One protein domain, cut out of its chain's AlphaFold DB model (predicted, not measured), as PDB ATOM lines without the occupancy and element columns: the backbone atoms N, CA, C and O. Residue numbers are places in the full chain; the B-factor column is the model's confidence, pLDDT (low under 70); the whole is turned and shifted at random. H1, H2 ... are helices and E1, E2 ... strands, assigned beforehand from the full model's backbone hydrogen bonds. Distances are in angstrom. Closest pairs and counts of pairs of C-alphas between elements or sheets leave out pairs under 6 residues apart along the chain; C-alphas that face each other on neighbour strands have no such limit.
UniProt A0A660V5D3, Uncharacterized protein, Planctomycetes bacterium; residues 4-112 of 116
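This is residues 4 to 112 of the 116 residues of an uncharacterized protein of Planctomycetes bacterium (UniProt A0A660V5D3). One twisted, six-stranded sheet makes a wall, with helices H2 and H3 over one face and no named helix over the other. The long hairpin E4 and E5 runs along the longest axis. The printed part has 109 residues with three named helices and six named strands, in the order H1 E1 H2 E2 E3 H3 E4 E5 E6; the sheet order is E1 E4 E5 E6 E2 E3, all antiparallel. The class is mixed, helices and strands; the whole is compact, with a radius of gyration of the C-alphas of 14.4 A and spans of 41 by 30 by 22 A.

Start at H1, residues 4 to 7, only just not on the sheet with 4 pairs of C-alphas within 10 A. E1, residues 11 to 19, is an edge strand beside E4, residues 68 to 78; look for N 14 and O 76, 2.9 A apart. H2, residues 22 to 30, is on the sheet at a height of 9.0 A, its Ala 24 C-alpha 6.6 A from that of Thr 72, the closest in E4. E2, residues 36 to 39, and E3, residues 44 to 48, form a hairpin, with N 38 and O 45 at 2.9 A. H3, residues 50 to 62, on the same face, only just touches H2 with 3 pairs of C-alphas within 8 A, by residues 50 to 54 alone; the closest C-alphas, of Ile 28 and Gly 50, are 5.8 A apart. The two make two layers with the sheet, helices on one face, and run opposite ways at a shallow tilt of 20 degrees. E4, E5, residues 84 to 94, and E6, residues 105 to 111, form a meander, each strand the antiparallel neighbour of the one before: N 73 and O 89 are 2.8 A apart, N 90 and O 107 2.9 A. E6 is also E2's neighbour, with N 37 and O 110 at 2.8 A. In H2 and H3 every O i to N i+4 pair is within hydrogen-bond range; H1 is too short for one.

Find C-alpha 4 at (11.557, -20.046, 15.454), where H1 begins. E1 spans 25.7 A, H3 18.3 A, E4 31.8 A and E5 33.0 A from first to last C-alpha; E6 spans 20.3 A and ends at C-alpha 111, (9.815, -19.539, -2.658).

The C-alphas farthest apart, of Arg 81 and Met 97, are 43.0 A apart. The printed part has no cut and no long link. Look for pLDDT under 70 at residues 65 to 67 and 95 to 102.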
ATOM      1  N   VAL A   4      11.452 -19.172  16.632       81.19
ATOM      2  CA  VAL A   4      11.557 -20.046  15.454       81.19
ATOM      3  C   VAL A   4      12.367 -19.390  14.337       81.19
ATOM      4  O   VAL A   4      13.107 -20.069  13.628       81.19
ATOM      5  N   ASP A   5      12.234 -18.076  14.163       81.69
ATOM      6  CA  ASP A   5      12.973 -17.347  13.135       81.69
ATOM      7  C   ASP A   5      14.445 -17.189  13.520       81.69
ATOM      8  O   ASP A   5      15.307 -17.369  12.661       81.69
ATOM      9  N   SER A   6      14.734 -16.994  14.812       79.69
ATOM     10  CA  SER A   6      16.104 -17.008  15.339       79.69
ATOM     11  C   SER A   6      16.773 -18.373  15.149       79.69
ATOM     12  O   SER A   6      17.869 -18.446  14.600       79.69
ATOM     13  N   LEU A   7      16.093 -19.468  15.514       86.50
ATOM     14  CA  LEU A   7      16.598 -20.837  15.333       86.50
ATOM     15  C   LEU A   7      16.842 -21.186  13.859       86.50
ATOM     16  O   LEU A   7      17.760 -21.934  13.534       86.50
ATOM     17  N   LYS A   8      16.035 -20.633  12.946       83.06
ATOM     18  CA  LYS A   8      16.192 -20.827  11.496       83.06
ATOM     19  C   LYS A   8      17.170 -19.842  10.845       83.06
ATOM     20  O   LYS A   8      17.351 -19.910   9.629       83.06
ATOM     21  N   GLY A   9      17.786 -18.943  11.617       86.12
ATOM     22  CA  GLY A   9      18.715 -17.929  11.114       86.12
ATOM     23  C   GLY A   9      18.070 -16.930  10.150       86.12
ATOM     24  O   GLY A   9      18.739 -16.431   9.249       86.12
ATOM     25  N   ARG A  10      16.764 -16.676  10.292       89.38
ATOM     26  CA  ARG A  10      16.011 -15.763   9.426       89.38
ATOM     27  C   ARG A  10      16.185 -14.326   9.895       89.38
ATOM     28  O   ARG A  10      15.998 -14.022  11.071       89.38
ATOM     29  N   LYS A  11      16.488 -13.436   8.956       89.12
ATOM     30  CA  LYS A  11      16.662 -11.997   9.181       89.12
ATOM     31  C   LYS A  11      15.574 -11.212   8.456       89.12
ATOM     32  O   LYS A  11      14.924 -11.744   7.561       89.12
ATOM     33  N   ASN A  12      15.377  -9.953   8.852       90.12
ATOM     34  CA  ASN A  12      14.442  -9.015   8.214       90.12
ATOM     35  C   ASN A  12      13.045  -9.613   7.993       90.12
ATOM     36  O   ASN A  12      12.486  -9.546   6.904       90.12
ATOM     37  N   VAL A  13      12.516 -10.268   9.030       90.94
ATOM     38  CA  VAL A  13      11.219 -10.940   8.952       90.94
ATOM     39  C   VAL A  13      10.106  -9.898   8.983       90.94
ATOM     40  O   VAL A  13       9.950  -9.203   9.987       90.94
ATOM     41  N   ILE A  14       9.318  -9.834   7.913       92.38
ATOM     42  CA  ILE A  14       8.163  -8.944   7.784       92.38
ATOM     43  C   ILE A  14       6.911  -9.803   7.625       92.38
ATOM     44  O   ILE A  14       6.898 -10.774   6.867       92.38
ATOM     45  N   PHE A  15       5.857  -9.441   8.354       92.56
ATOM     46  CA  PHE A  15       4.541 -10.058   8.245       92.56
ATOM     47  C   PHE A  15       3.542  -9.030   7.734       92.56
ATOM     48  O   PHE A  15       3.492  -7.913   8.244       92.56
ATOM     49  N   GLN A  16       2.741  -9.421   6.750       92.31
ATOM     50  CA  GLN A  16       1.653  -8.609   6.218       92.31
ATOM     51  C   GLN A  16       0.401  -9.472   6.088       92.31
ATOM     52  O   GLN A  16       0.479 -10.645   5.725       92.31
ATOM     53  N   GLU A  17      -0.757  -8.899   6.388       93.06
ATOM     54  CA  GLU A  17      -2.052  -9.542   6.198       93.06
ATOM     55  C   GLU A  17      -2.955  -8.576   5.445       93.06
ATOM     56  O   GLU A  17      -3.126  -7.438   5.870       93.06
ATOM     57  N   ASN A  18      -3.499  -9.033   4.321       90.94
ATOM     58  CA  ASN A  18      -4.312  -8.228   3.420       90.94
ATOM     59  C   ASN A  18      -5.571  -9.000   3.016       90.94
ATOM     60  O   ASN A  18      -5.590 -10.234   3.004       90.94
ATOM     61  N   GLU A  19      -6.632  -8.276   2.674       89.50
ATOM     62  CA  GLU A  19      -7.838  -8.876   2.102       89.50
ATOM     63  C   GLU A  19      -7.661  -9.168   0.607       89.50
ATOM     64  O   GLU A  19      -6.928  -8.480  -0.105       89.50
ATOM     65  N   GLY A  20      -8.332 -10.215   0.128       88.25
ATOM     66  CA  GLY A  20      -8.219 -10.677  -1.249       88.25
ATOM     67  C   GLY A  20      -6.870 -11.329  -1.553       88.25
ATOM     68  O   GLY A  20      -6.129 -11.718  -0.648       88.25
ATOM     69  N   VAL A  21      -6.574 -11.470  -2.847       90.56
ATOM     70  CA  VAL A  21      -5.386 -12.175  -3.368       90.56
ATOM     71  C   VAL A  21      -4.356 -11.250  -4.024       90.56
ATOM     72  O   VAL A  21      -3.252 -11.686  -4.337       90.56
ATOM     73  N   ASN A  22      -4.669  -9.962  -4.193       91.81
ATOM     74  CA  ASN A  22      -3.834  -9.021  -4.949       91.81
ATOM     75  C   ASN A  22      -2.409  -8.924  -4.394       91.81
ATOM     76  O   ASN A  22      -1.448  -8.967  -5.155       91.81
ATOM     77  N   SER A  23      -2.249  -8.867  -3.070       91.62
ATOM     78  CA  SER A  23      -0.919  -8.813  -2.450       91.62
ATOM     79  C   SER A  23      -0.084 -10.064  -2.728       91.62
ATOM     80  O   SER A  23       1.134  -9.964  -2.827       91.62
ATOM     81  N   ALA A  24      -0.719 -11.232  -2.877       92.81
ATOM     82  CA  ALA A  24      -0.016 -12.443  -3.281       92.81
ATOM     83  C   ALA A  24       0.482 -12.330  -4.724       92.81
ATOM     84  O   ALA A  24       1.638 -12.637  -4.987       92.81
ATOM     85  N   ILE A  25      -0.369 -11.845  -5.634       93.88
ATOM     86  CA  ILE A  25      -0.028 -11.659  -7.051       93.88
ATOM     87  C   ILE A  25       1.140 -10.679  -7.197       93.88
ATOM     88  O   ILE A  25       2.114 -10.989  -7.880       93.88
ATOM     89  N   HIS A  26       1.079  -9.532  -6.513       94.56
ATOM     90  CA  HIS A  26       2.168  -8.554  -6.510       94.56
ATOM     91  C   HIS A  26       3.479  -9.172  -6.022       94.56
ATOM     92  O   HIS A  26       4.484  -9.088  -6.719       94.56
ATOM     93  N   LEU A  27       3.456  -9.876  -4.887       93.94
ATOM     94  CA  LEU A  27       4.667 -10.486  -4.345       93.94
ATOM     95  C   LEU A  27       5.229 -11.593  -5.248       93.94
ATOM     96  O   LEU A  27       6.440 -11.722  -5.376       93.94
ATOM     97  N   ILE A  28       4.378 -12.401  -5.884       95.00
ATOM     98  CA  ILE A  28       4.831 -13.424  -6.838       95.00
ATOM     99  C   ILE A  28       5.569 -12.763  -8.010       95.00
ATOM    100  O   ILE A  28       6.621 -13.251  -8.419       95.00
ATOM    101  N   ASN A  29       5.062 -11.631  -8.502       94.38
ATOM    102  CA  ASN A  29       5.701 -10.871  -9.575       94.38
ATOM    103  C   ASN A  29       7.019 -10.211  -9.136       94.38
ATOM    104  O   ASN A  29       7.968 -10.190  -9.917       94.38
ATOM    105  N   ASP A  30       7.124  -9.737  -7.889       93.75
ATOM    106  CA  ASP A  30       8.381  -9.206  -7.337       93.75
ATOM    107  C   ASP A  30       9.486 -10.278  -7.283       93.75
ATOM    108  O   ASP A  30      10.675  -9.977  -7.373       93.75
ATOM    109  N   PHE A  31       9.094 -11.550  -7.181       92.50
ATOM    110  CA  PHE A  31       9.977 -12.716  -7.174       92.50
ATOM    111  C   PHE A  31       9.995 -13.446  -8.536       92.50
ATOM    112  O   PHE A  31      10.193 -14.658  -8.577       92.50
ATOM    113  N   ARG A  32       9.816 -12.739  -9.663       89.06
ATOM    114  CA  ARG A  32       9.699 -13.340 -11.014       89.06
ATOM    115  C   ARG A  32      10.825 -14.303 -11.421       89.06
ATOM    116  O   ARG A  32      10.562 -15.259 -12.140       89.06
ATOM    117  N   ASP A  33      12.048 -14.082 -10.941       91.81
ATOM    118  CA  ASP A  33      13.234 -14.886 -11.282       91.81
ATOM    119  C   ASP A  33      13.413 -16.097 -10.343       91.81
ATOM    120  O   ASP A  33      14.503 -16.655 -10.197       91.81
ATOM    121  N   ARG A  34      12.352 -16.475  -9.624       93.62
ATOM    122  CA  ARG A  34      12.361 -17.517  -8.598       93.62
ATOM    123  C   ARG A  34      11.363 -18.606  -8.923       93.62
ATOM    124  O   ARG A  34      10.334 -18.373  -9.550       93.62
ATOM    125  N   THR A  35      11.665 -19.794  -8.416       96.31
ATOM    126  CA  THR A  35      10.724 -20.905  -8.406       96.31
ATOM    127  C   THR A  35       9.996 -20.990  -7.073       96.31
ATOM    128  O   THR A  35      10.485 -20.547  -6.024       96.31
ATOM    129  N   PHE A  36       8.806 -21.572  -7.123       97.25
ATOM    130  CA  PHE A  36       7.917 -21.702  -5.986       97.25
ATOM    131  C   PHE A  36       7.446 -23.142  -5.812       97.25
ATOM    132  O   PHE A  36       7.160 -23.861  -6.773       97.25
ATOM    133  N   THR A  37       7.259 -23.513  -4.549       97.44
ATOM    134  CA  THR A  37       6.373 -24.608  -4.174       97.44
ATOM    135  C   THR A  37       4.968 -24.076  -3.956       97.44
ATOM    136  O   THR A  37       4.771 -23.009  -3.367       97.44
ATOM    137  N   PHE A  38       3.986 -24.856  -4.384       97.12
ATOM    138  CA  PHE A  38       2.578 -24.581  -4.163       97.12
ATOM    139  C   PHE A  38       1.899 -25.811  -3.582       97.12
ATOM    140  O   PHE A  38       1.909 -26.884  -4.182       97.12
ATOM    141  N   LYS A  39       1.304 -25.668  -2.404       96.19
ATOM    142  CA  LYS A  39       0.428 -26.667  -1.799       96.19
ATOM    143  C   LYS A  39      -1.008 -26.175  -1.961       96.19
ATOM    144  O   LYS A  39      -1.439 -25.299  -1.210       96.19
ATOM    145  N   GLY A  40      -1.699 -26.749  -2.943       90.81
ATOM    146  CA  GLY A  40      -3.139 -26.606  -3.127       90.81
ATOM    147  C   GLY A  40      -3.925 -27.526  -2.187       90.81
ATOM    148  O   GLY A  40      -3.350 -28.117  -1.264       90.81
ATOM    149  N   LEU A  41      -5.229 -27.692  -2.430       87.06
ATOM    150  CA  LEU A  41      -6.079 -28.523  -1.568       87.06
ATOM    151  C   LEU A  41      -5.701 -30.003  -1.622       87.06
ATOM    152  O   LEU A  41      -5.615 -30.674  -0.595       87.06
ATOM    153  N   LYS A  42      -5.490 -30.517  -2.837       87.50
ATOM    154  CA  LYS A  42      -5.248 -31.948  -3.083       87.50
ATOM    155  C   LYS A  42      -3.822 -32.241  -3.523       87.50
ATOM    156  O   LYS A  42      -3.331 -33.348  -3.311       87.50
ATOM    157  N   LYS A  43      -3.164 -31.276  -4.166       92.19
ATOM    158  CA  LYS A  43      -1.875 -31.478  -4.832       92.19
ATOM    159  C   LYS A  43      -0.813 -30.528  -4.305       92.19
ATOM    160  O   LYS A  43      -1.091 -29.426  -3.837       92.19
ATOM    161  N   LYS A  44       0.430 -30.990  -4.398       95.44
ATOM    162  CA  LYS A  44       1.627 -30.189  -4.170       95.44
ATOM    163  C   LYS A  44       2.411 -30.108  -5.467       95.44
ATOM    164  O   LYS A  44       2.515 -31.099  -6.184       95.44
ATOM    165  N   TYR A  45       2.964 -28.939  -5.718       95.69
ATOM    166  CA  TYR A  45       3.764 -28.610  -6.881       95.69
ATOM    167  C   TYR A  45       5.067 -27.964  -6.412       95.69
ATOM    168  O   TYR A  45       5.108 -27.333  -5.353       95.69
ATOM    169  N   SER A  46       6.113 -28.128  -7.207       95.94
ATOM    170  CA  SER A  46       7.452 -27.575  -7.002       95.94
ATOM    171  C   SER A  46       8.015 -27.125  -8.345       95.94
ATOM    172  O   SER A  46       7.542 -27.586  -9.387       95.94
ATOM    173  N   GLY A  47       9.014 -26.248  -8.328       95.38
ATOM    174  CA  GLY A  47       9.659 -25.728  -9.529       95.38
ATOM    175  C   GLY A  47       8.748 -24.846 -10.383       95.38
ATOM    176  O   GLY A  47       8.979 -24.727 -11.581       95.38
ATOM    177  N   LEU A  48       7.686 -24.269  -9.808       96.25
ATOM    178  CA  LEU A  48       6.775 -23.405 -10.560       96.25
ATOM    179  C   LEU A  48       7.399 -22.026 -10.748       96.25
ATOM    180  O   LEU A  48       7.814 -21.420  -9.764       96.25
ATOM    181  N   ASP A  49       7.410 -21.514 -11.974       95.88
ATOM    182  CA  ASP A  49       7.641 -20.091 -12.225       95.88
ATOM    183  C   ASP A  49       6.412 -19.252 -11.819       95.88
ATOM    184  O   ASP A  49       5.338 -19.785 -11.516       95.88
ATOM    185  N   GLY A  50       6.564 -17.925 -11.792       94.88
ATOM    186  CA  GLY A  50       5.490 -17.022 -11.366       94.88
ATOM    187  C   GLY A  50       4.204 -17.176 -12.192       94.88
ATOM    188  O   GLY A  50       3.112 -17.233 -11.630       94.88
ATOM    189  N   ALA A  51       4.318 -17.320 -13.515       95.12
ATOM    190  CA  ALA A  51       3.163 -17.453 -14.403       95.12
ATOM    191  C   ALA A  51       2.409 -18.777 -14.189       95.12
ATOM    192  O   ALA A  51       1.183 -18.788 -14.042       95.12
ATOM    193  N   SER A  52       3.134 -19.895 -14.115       95.94
ATOM    194  CA  SER A  52       2.562 -21.218 -13.855       95.94
ATOM    195  C   SER A  52       1.939 -21.280 -12.468       95.94
ATOM    196  O   SER A  52       0.864 -21.854 -12.305       95.94
ATOM    197  N   LEU A  53       2.576 -20.660 -11.472       96.69
ATOM    198  CA  LEU A  53       2.036 -20.551 -10.124       96.69
ATOM    199  C   LEU A  53       0.694 -19.815 -10.107       96.69
ATOM    200  O   LEU A  53      -0.270 -20.337  -9.551       96.69
ATOM    201  N   LEU A  54       0.610 -18.638 -10.733       95.31
ATOM    202  CA  LEU A  54      -0.629 -17.857 -10.791       95.31
ATOM    203  C   LEU A  54      -1.754 -18.636 -11.474       95.31
ATOM    204  O   LEU A  54      -2.871 -18.670 -10.963       95.31
ATOM    205  N   LYS A  55      -1.443 -19.343 -12.567       95.12
ATOM    206  CA  LYS A  55      -2.408 -20.220 -13.236       95.12
ATOM    207  C   LYS A  55      -2.927 -21.318 -12.301       95.12
ATOM    208  O   LYS A  55      -4.128 -21.545 -12.244       95.12
ATOM    209  N   ARG A  56      -2.048 -21.976 -11.535       94.12
ATOM    210  CA  ARG A  56      -2.448 -23.022 -10.571       94.12
ATOM    211  C   ARG A  56      -3.282 -22.480  -9.416       94.12
ATOM    212  O   ARG A  56      -4.214 -23.149  -8.986       94.12
ATOM    213  N   ILE A  57      -2.947 -21.292  -8.914       92.25
ATOM    214  CA  ILE A  57      -3.736 -20.624  -7.872       92.25
ATOM    215  C   ILE A  57      -5.141 -20.331  -8.399       92.25
ATOM    216  O   ILE A  57      -6.108 -20.654  -7.716       92.25
ATOM    217  N   GLN A  58      -5.251 -19.790  -9.616       91.62
ATOM    218  CA  GLN A  58      -6.535 -19.519 -10.258       91.62
ATOM    219  C   GLN A  58      -7.356 -20.804 -10.443       91.62
ATOM    220  O   GLN A  58      -8.500 -20.850 -10.012       91.62
ATOM    221  N   GLU A  59      -6.757 -21.873 -10.983       91.44
ATOM    222  CA  GLU A  59      -7.418 -23.180 -11.149       91.44
ATOM    223  C   GLU A  59      -7.952 -23.742  -9.816       91.44
ATOM    224  O   GLU A  59      -9.067 -24.257  -9.758       91.44
ATOM    225  N   GLU A  60      -7.175 -23.645  -8.729       89.31
ATOM    226  CA  GLU A  60      -7.621 -24.080  -7.400       89.31
ATOM    227  C   GLU A  60      -8.757 -23.194  -6.872       89.31
ATOM    228  O   GLU A  60      -9.736 -23.729  -6.358       89.31
ATOM    229  N   MET A  61      -8.670 -21.871  -7.022       86.50
ATOM    230  CA  MET A  61      -9.727 -20.946  -6.596       86.50
ATOM    231  C   MET A  61     -11.030 -21.153  -7.377       86.50
ATOM    232  O   MET A  61     -12.090 -21.193  -6.762       86.50
ATOM    233  N   ASP A  62     -10.959 -21.362  -8.692       86.00
ATOM    234  CA  ASP A  62     -12.128 -21.620  -9.545       86.00
ATOM    235  C   ASP A  62     -12.779 -22.973  -9.239       86.00
ATOM    236  O   ASP A  62     -13.989 -23.145  -9.387       86.00
ATOM    237  N   SER A  63     -11.989 -23.949  -8.777       81.50
ATOM    238  CA  SER A  63     -12.511 -25.245  -8.329       81.50
ATOM    239  C   SER A  63     -13.286 -25.166  -7.007       81.50
ATOM    240  O   SER A  63     -13.975 -26.119  -6.632       81.50
ATOM    241  N   MET A  64     -13.181 -24.045  -6.288       75.88
ATOM    242  CA  MET A  64     -13.885 -23.798  -5.037       75.88
ATOM    243  C   MET A  64     -15.170 -23.006  -5.304       75.88
ATOM    244  O   MET A  64     -15.194 -22.066  -6.091       75.88
ATOM    245  N   LEU A  65     -16.263 -23.376  -4.626       61.34
ATOM    246  CA  LEU A  65     -17.530 -22.639  -4.693       61.34
ATOM    247  C   LEU A  65     -17.292 -21.137  -4.424       61.34
ATOM    248  O   LEU A  65     -16.627 -20.789  -3.451       61.34
ATOM    249  N   ILE A  66     -17.895 -20.280  -5.258       59.62
ATOM    250  CA  ILE A  66     -17.762 -18.804  -5.403       59.62
ATOM    251  C   ILE A  66     -17.894 -17.980  -4.090       59.62
ATOM    252  O   ILE A  66     -17.744 -16.762  -4.076       59.62
ATOM    253  N   LEU A  67     -18.150 -18.616  -2.948       65.75
ATOM    254  CA  LEU A  67     -18.526 -17.976  -1.685       65.75
ATOM    255  C   LEU A  67     -17.353 -17.693  -0.726       65.75
ATOM    256  O   LEU A  67     -17.584 -17.173   0.370       65.75
ATOM    257  N   TYR A  68     -16.108 -18.015  -1.090       73.38
ATOM    258  CA  TYR A  68     -14.959 -17.764  -0.217       73.38
ATOM    259  C   TYR A  68     -14.519 -16.300  -0.234       73.38
ATOM    260  O   TYR A  68     -14.160 -15.740  -1.268       73.38
ATOM    261  N   ARG A  69     -14.445 -15.694   0.956       82.56
ATOM    262  CA  ARG A  69     -13.661 -14.470   1.152       82.56
ATOM    263  C   ARG A  69     -12.224 -14.863   1.448       82.56
ATOM    264  O   ARG A  69     -11.965 -15.526   2.455       82.56
ATOM    265  N   TYR A  70     -11.308 -14.446   0.581       85.75
ATOM    266  CA  TYR A  70      -9.889 -14.730   0.750       85.75
ATOM    267  C   TYR A  70      -9.197 -13.661   1.589       85.75
ATOM    268  O   TYR A  70      -9.435 -12.464   1.434       85.75
ATOM    269  N   ARG A  71      -8.299 -14.108   2.463       90.56
ATOM    270  CA  ARG A  71      -7.278 -13.278   3.101       90.56
ATOM    271  C   ARG A  71      -5.908 -13.816   2.746       90.56
ATOM    272  O   ARG A  71      -5.677 -15.020   2.821       90.56
ATOM    273  N   THR A  72      -4.994 -12.922   2.420       93.44
ATOM    274  CA  THR A  72      -3.604 -13.258   2.147       93.44
ATOM    275  C   THR A  72      -2.759 -12.919   3.366       93.44
ATOM    276  O   THR A  72      -2.730 -11.771   3.799       93.44
ATOM    277  N   LYS A  73      -2.024 -13.899   3.895       95.62
ATOM    278  CA  LYS A  73      -0.953 -13.669   4.871       95.62
ATOM    279  C   LYS A  73       0.393 -13.884   4.205       95.62
ATOM    280  O   LYS A  73       0.656 -14.962   3.684       95.62
ATOM    281  N   ILE A  74       1.241 -12.873   4.252       95.56
ATOM    282  CA  ILE A  74       2.575 -12.872   3.669       95.56
ATOM    283  C   ILE A  74       3.591 -12.840   4.797       95.56
ATOM    284  O   ILE A  74       3.482 -12.055   5.742       95.56
ATOM    285  N   LYS A  75       4.609 -13.679   4.668       95.81
ATOM    286  CA  LYS A  75       5.830 -13.618   5.449       95.81
ATOM    287  C   LYS A  75       7.008 -13.529   4.492       95.81
ATOM    288  O   LYS A  75       7.299 -14.501   3.800       95.81
ATOM    289  N   THR A  76       7.715 -12.409   4.498       95.44
ATOM    290  CA  THR A  76       9.001 -12.283   3.808       95.44
ATOM    291  C   THR A  76      10.133 -12.319   4.820       95.44
ATOM    292  O   THR A  76       9.973 -11.926   5.977       95.44
ATOM    293  N   TYR A  77      11.268 -12.882   4.422       94.25
ATOM    294  CA  TYR A  77      12.462 -12.947   5.255       94.25
ATOM    295  C   TYR A  77      13.700 -13.178   4.397       94.25
ATOM    296  O   TYR A  77      13.615 -13.696   3.289       94.25
ATOM    297  N   ILE A  78      14.865 -12.851   4.940       93.12
ATOM    298  CA  ILE A  78      16.151 -13.267   4.388       93.12
ATOM    299  C   ILE A  78      16.575 -14.538   5.118       93.12
ATOM    300  O   ILE A  78      16.566 -14.580   6.351       93.12
ATOM    301  N   ASP A  79      16.882 -15.600   4.380       91.12
ATOM    302  CA  ASP A  79      17.354 -16.847   4.974       91.12
ATOM    303  C   ASP A  79      18.820 -16.756   5.437       91.12
ATOM    304  O   ASP A  79      19.519 -15.763   5.229       91.12
ATOM    305  N   LYS A  80      19.313 -17.822   6.075       89.44
ATOM    306  CA  LYS A  80      20.695 -17.891   6.572       89.44
ATOM    307  C   LYS A  80      21.771 -17.774   5.480       89.44
ATOM    308  O   LYS A  80      22.926 -17.547   5.816       89.44
ATOM    309  N   ARG A  81      21.412 -17.960   4.202       89.62
ATOM    310  CA  ARG A  81      22.295 -17.824   3.032       89.62
ATOM    311  C   ARG A  81      22.235 -16.416   2.427       89.62
ATOM    312  O   ARG A  81      22.860 -16.180   1.402       89.62
ATOM    313  N   GLY A  82      21.492 -15.489   3.035       89.69
ATOM    314  CA  GLY A  82      21.321 -14.135   2.511       89.69
ATOM    315  C   GLY A  82      20.293 -14.041   1.382       89.69
ATOM    316  O   GLY A  82      20.173 -12.989   0.763       89.69
ATOM    317  N   ILE A  83      19.532 -15.108   1.116       91.62
ATOM    318  CA  ILE A  83      18.577 -15.151   0.010       91.62
ATOM    319  C   ILE A  83      17.207 -14.682   0.506       91.62
ATOM    320  O   ILE A  83      16.711 -15.158   1.530       91.62
ATOM    321  N   ALA A  84      16.584 -13.760  -0.229       93.75
ATOM    322  CA  ALA A  84      15.215 -13.334   0.034       93.75
ATOM    323  C   ALA A  84      14.233 -14.489  -0.216       93.75
ATOM    324  O   ALA A  84      14.315 -15.195  -1.221       93.75
ATOM    325  N   GLN A  85      13.304 -14.676   0.713       95.00
ATOM    326  CA  GLN A  85      12.297 -15.726   0.697       95.00
ATOM    327  C   GLN A  85      10.924 -15.134   1.019       95.00
ATOM    328  O   GLN A  85      10.805 -14.200   1.817       95.00
ATOM    329  N   ALA A  86       9.888 -15.732   0.442       95.62
ATOM    330  CA  ALA A  86       8.497 -15.402   0.685       95.62
ATOM    331  C   ALA A  86       7.681 -16.666   0.986       95.62
ATOM    332  O   ALA A  86       7.827 -17.707   0.346       95.62
ATOM    333  N   GLU A  87       6.798 -16.561   1.969       96.50
ATOM    334  CA  GLU A  87       5.775 -17.542   2.308       96.50
ATOM    335  C   GLU A  87       4.417 -16.836   2.266       96.50
ATOM    336  O   GLU A  87       4.195 -15.870   2.993       96.50
ATOM    337  N   ILE A  88       3.521 -17.308   1.403       96.69
ATOM    338  CA  ILE A  88       2.186 -16.741   1.208       96.69
ATOM    339  C   ILE A  88       1.158 -17.797   1.596       96.69
ATOM    340  O   ILE A  88       1.206 -18.929   1.117       96.69
ATOM    341  N   ARG A  89       0.214 -17.425   2.454       96.00
ATOM    342  CA  ARG A  89      -0.931 -18.248   2.851       96.00
ATOM    343  C   ARG A  89      -2.196 -17.568   2.352       96.00
ATOM    344  O   ARG A  89      -2.514 -16.472   2.813       96.00
ATOM    345  N   LEU A  90      -2.898 -18.205   1.424       92.56
ATOM    346  CA  LEU A  90      -4.217 -17.778   0.965       92.56
ATOM    347  C   LEU A  90      -5.263 -18.529   1.781       92.56
ATOM    348  O   LEU A  90      -5.351 -19.751   1.703       92.56
ATOM    349  N   LEU A  91      -6.026 -17.798   2.585       89.88
ATOM    350  CA  LEU A  91      -7.023 -18.339   3.500       89.88
ATOM    351  C   LEU A  91      -8.414 -18.026   2.963       89.88
ATOM    352  O   LEU A  91      -8.829 -16.868   3.008       89.88
ATOM    353  N   GLY A  92      -9.122 -19.033   2.463       87.81
ATOM    354  CA  GLY A  92     -10.524 -18.903   2.071       87.81
ATOM    355  C   GLY A  92     -11.428 -19.246   3.248       87.81
ATOM    356  O   GLY A  92     -11.322 -20.339   3.799       87.81
ATOM    357  N   LYS A  93     -12.323 -18.325   3.629       82.38
ATOM    358  CA  LYS A  93     -13.341 -18.569   4.668       82.38
ATOM    359  C   LYS A  93     -14.754 -18.655   4.106       82.38
ATOM    360  O   LYS A  93     -15.205 -17.718   3.441       82.38
ATOM    361  N   ALA A  94     -15.452 -19.755   4.390       72.31
ATOM    362  CA  ALA A  94     -16.846 -19.955   3.995       72.31
ATOM    363  C   ALA A  94     -17.785 -19.342   5.048       72.31
ATOM    364  O   ALA A  94     -18.241 -20.031   5.953       72.31
ATOM    365  N   SER A  95     -18.115 -18.052   4.922       66.25
ATOM    366  CA  SER A  95     -19.102 -17.339   5.767       66.25
ATOM    367  C   SER A  95     -18.859 -17.353   7.301       66.25
ATOM    368  O   SER A  95     -17.894 -17.912   7.812       66.25
ATOM    369  N   THR A  96     -19.694 -16.625   8.049       55.62
ATOM    370  CA  THR A  96     -19.512 -16.141   9.439       55.62
ATOM    371  C   THR A  96     -19.726 -17.169  10.565       55.62
ATOM    372  O   THR A  96     -19.974 -16.770  11.702       55.62
ATOM    373  N   MET A  97     -19.647 -18.478  10.322       53.00
ATOM    374  CA  MET A  97     -19.872 -19.465  11.392       53.00
ATOM    375  C   MET A  97     -18.573 -19.967  12.037       53.00
ATOM    376  O   MET A  97     -17.775 -20.634  11.391       53.00
ATOM    377  N   SER A  98     -18.460 -19.706  13.351       55.09
ATOM    378  CA  SER A  98     -17.559 -20.307  14.358       55.09
ATOM    379  C   SER A  98     -16.037 -20.223  14.115       55.09
ATOM    380  O   SER A  98     -15.547 -20.048  13.009       55.09
ATOM    381  N   ARG A  99     -15.245 -20.342  15.195       57.56
ATOM    382  CA  ARG A  99     -13.762 -20.319  15.160       57.56
ATOM    383  C   ARG A  99     -13.149 -21.456  14.336       57.56
ATOM    384  O   ARG A  99     -11.983 -21.349  13.968       57.56
ATOM    385  N   TYR A 100     -13.912 -22.515  14.081       59.62
ATOM    386  CA  TYR A 100     -13.500 -23.671  13.296       59.62
ATOM    387  C   TYR A 100     -14.598 -24.008  12.297       59.62
ATOM    388  O   TYR A 100     -15.625 -24.573  12.673       59.62
ATOM    389  N   ASN A 101     -14.368 -23.659  11.034       67.25
ATOM    390  CA  ASN A 101     -15.193 -24.113   9.930       67.25
ATOM    391  C   ASN A 101     -14.406 -25.187   9.161       67.25
ATOM    392  O   ASN A 101     -13.323 -24.883   8.663       67.25
ATOM    393  N   PRO A 102     -14.898 -26.434   9.057       67.94
ATOM    394  CA  PRO A 102     -14.223 -27.485   8.290       67.94
ATOM    395  C   PRO A 102     -14.125 -27.171   6.789       67.94
ATOM    396  O   PRO A 102     -13.396 -27.848   6.071       67.94
ATOM    397  N   LEU A 103     -14.854 -26.155   6.321       73.75
ATOM    398  CA  LEU A 103     -14.779 -25.630   4.964       73.75
ATOM    399  C   LEU A 103     -13.700 -24.546   4.806       73.75
ATOM    400  O   LEU A 103     -13.453 -24.119   3.687       73.75
ATOM    401  N   ASP A 104     -13.050 -24.084   5.880       80.62
ATOM    402  CA  ASP A 104     -11.937 -23.144   5.741       80.62
ATOM    403  C   ASP A 104     -10.787 -23.815   4.982       80.62
ATOM    404  O   ASP A 104     -10.320 -24.905   5.321       80.62
ATOM    405  N   VAL A 105     -10.316 -23.129   3.947       86.44
ATOM    406  CA  VAL A 105      -9.270 -23.621   3.055       86.44
ATOM    407  C   VAL A 105      -8.010 -22.792   3.201       86.44
ATOM    408  O   VAL A 105      -8.048 -21.572   3.369       86.44
ATOM    409  N   GLU A 106      -6.870 -23.463   3.089       90.81
ATOM    410  CA  GLU A 106      -5.569 -22.818   3.064       90.81
ATOM    411  C   GLU A 106      -4.755 -23.325   1.880       90.81
ATOM    412  O   GLU A 106      -4.437 -24.513   1.790       90.81
ATOM    413  N   LEU A 107      -4.360 -22.392   1.018       92.69
ATOM    414  CA  LEU A 107      -3.355 -22.618  -0.010       92.69
ATOM    415  C   LEU A 107      -2.041 -21.992   0.444       92.69
ATOM    416  O   LEU A 107      -2.019 -20.883   0.983       92.69
ATOM    417  N   LEU A 108      -0.938 -22.697   0.221       96.44
ATOM    418  CA  LEU A 108       0.377 -22.278   0.694       96.44
ATOM    419  C   LEU A 108       1.358 -22.197  -0.468       96.44
ATOM    420  O   LEU A 108       1.611 -23.190  -1.146       96.44
ATOM    421  N   VAL A 109       1.954 -21.025  -0.642       96.56
ATOM    422  CA  VAL A 109       3.025 -20.759  -1.600       96.56
ATOM    423  C   VAL A 109       4.310 -20.490  -0.829       96.56
ATOM    424  O   VAL A 109       4.297 -19.756   0.164       96.56
ATOM    425  N   LYS A 110       5.430 -21.054  -1.281       97.19
ATOM    426  CA  LYS A 110       6.763 -20.713  -0.764       97.19
ATOM    427  C   LYS A 110       7.750 -20.579  -1.895       97.19
ATOM    428  O   LYS A 110       7.768 -21.437  -2.769       97.19
ATOM    429  N   THR A 111       8.612 -19.576  -1.827       96.06
ATOM    430  CA  THR A 111       9.815 -19.539  -2.658       96.06
ATOM    431  C   THR A 111      10.701 -20.742  -2.348       96.06
ATOM    432  O   THR A 111      10.866 -21.143  -1.190       96.06
ATOM    433  N   GLU A 112      11.266 -21.333  -3.389       94.19
ATOM    434  CA  GLU A 112      12.248 -22.398  -3.253       94.19
ATOM    435  C   GLU A 112      13.631 -21.827  -2.952       94.19
ATOM    436  O   GLU A 112      13.968 -20.679  -3.276       94.19
TER     437      GLU A 112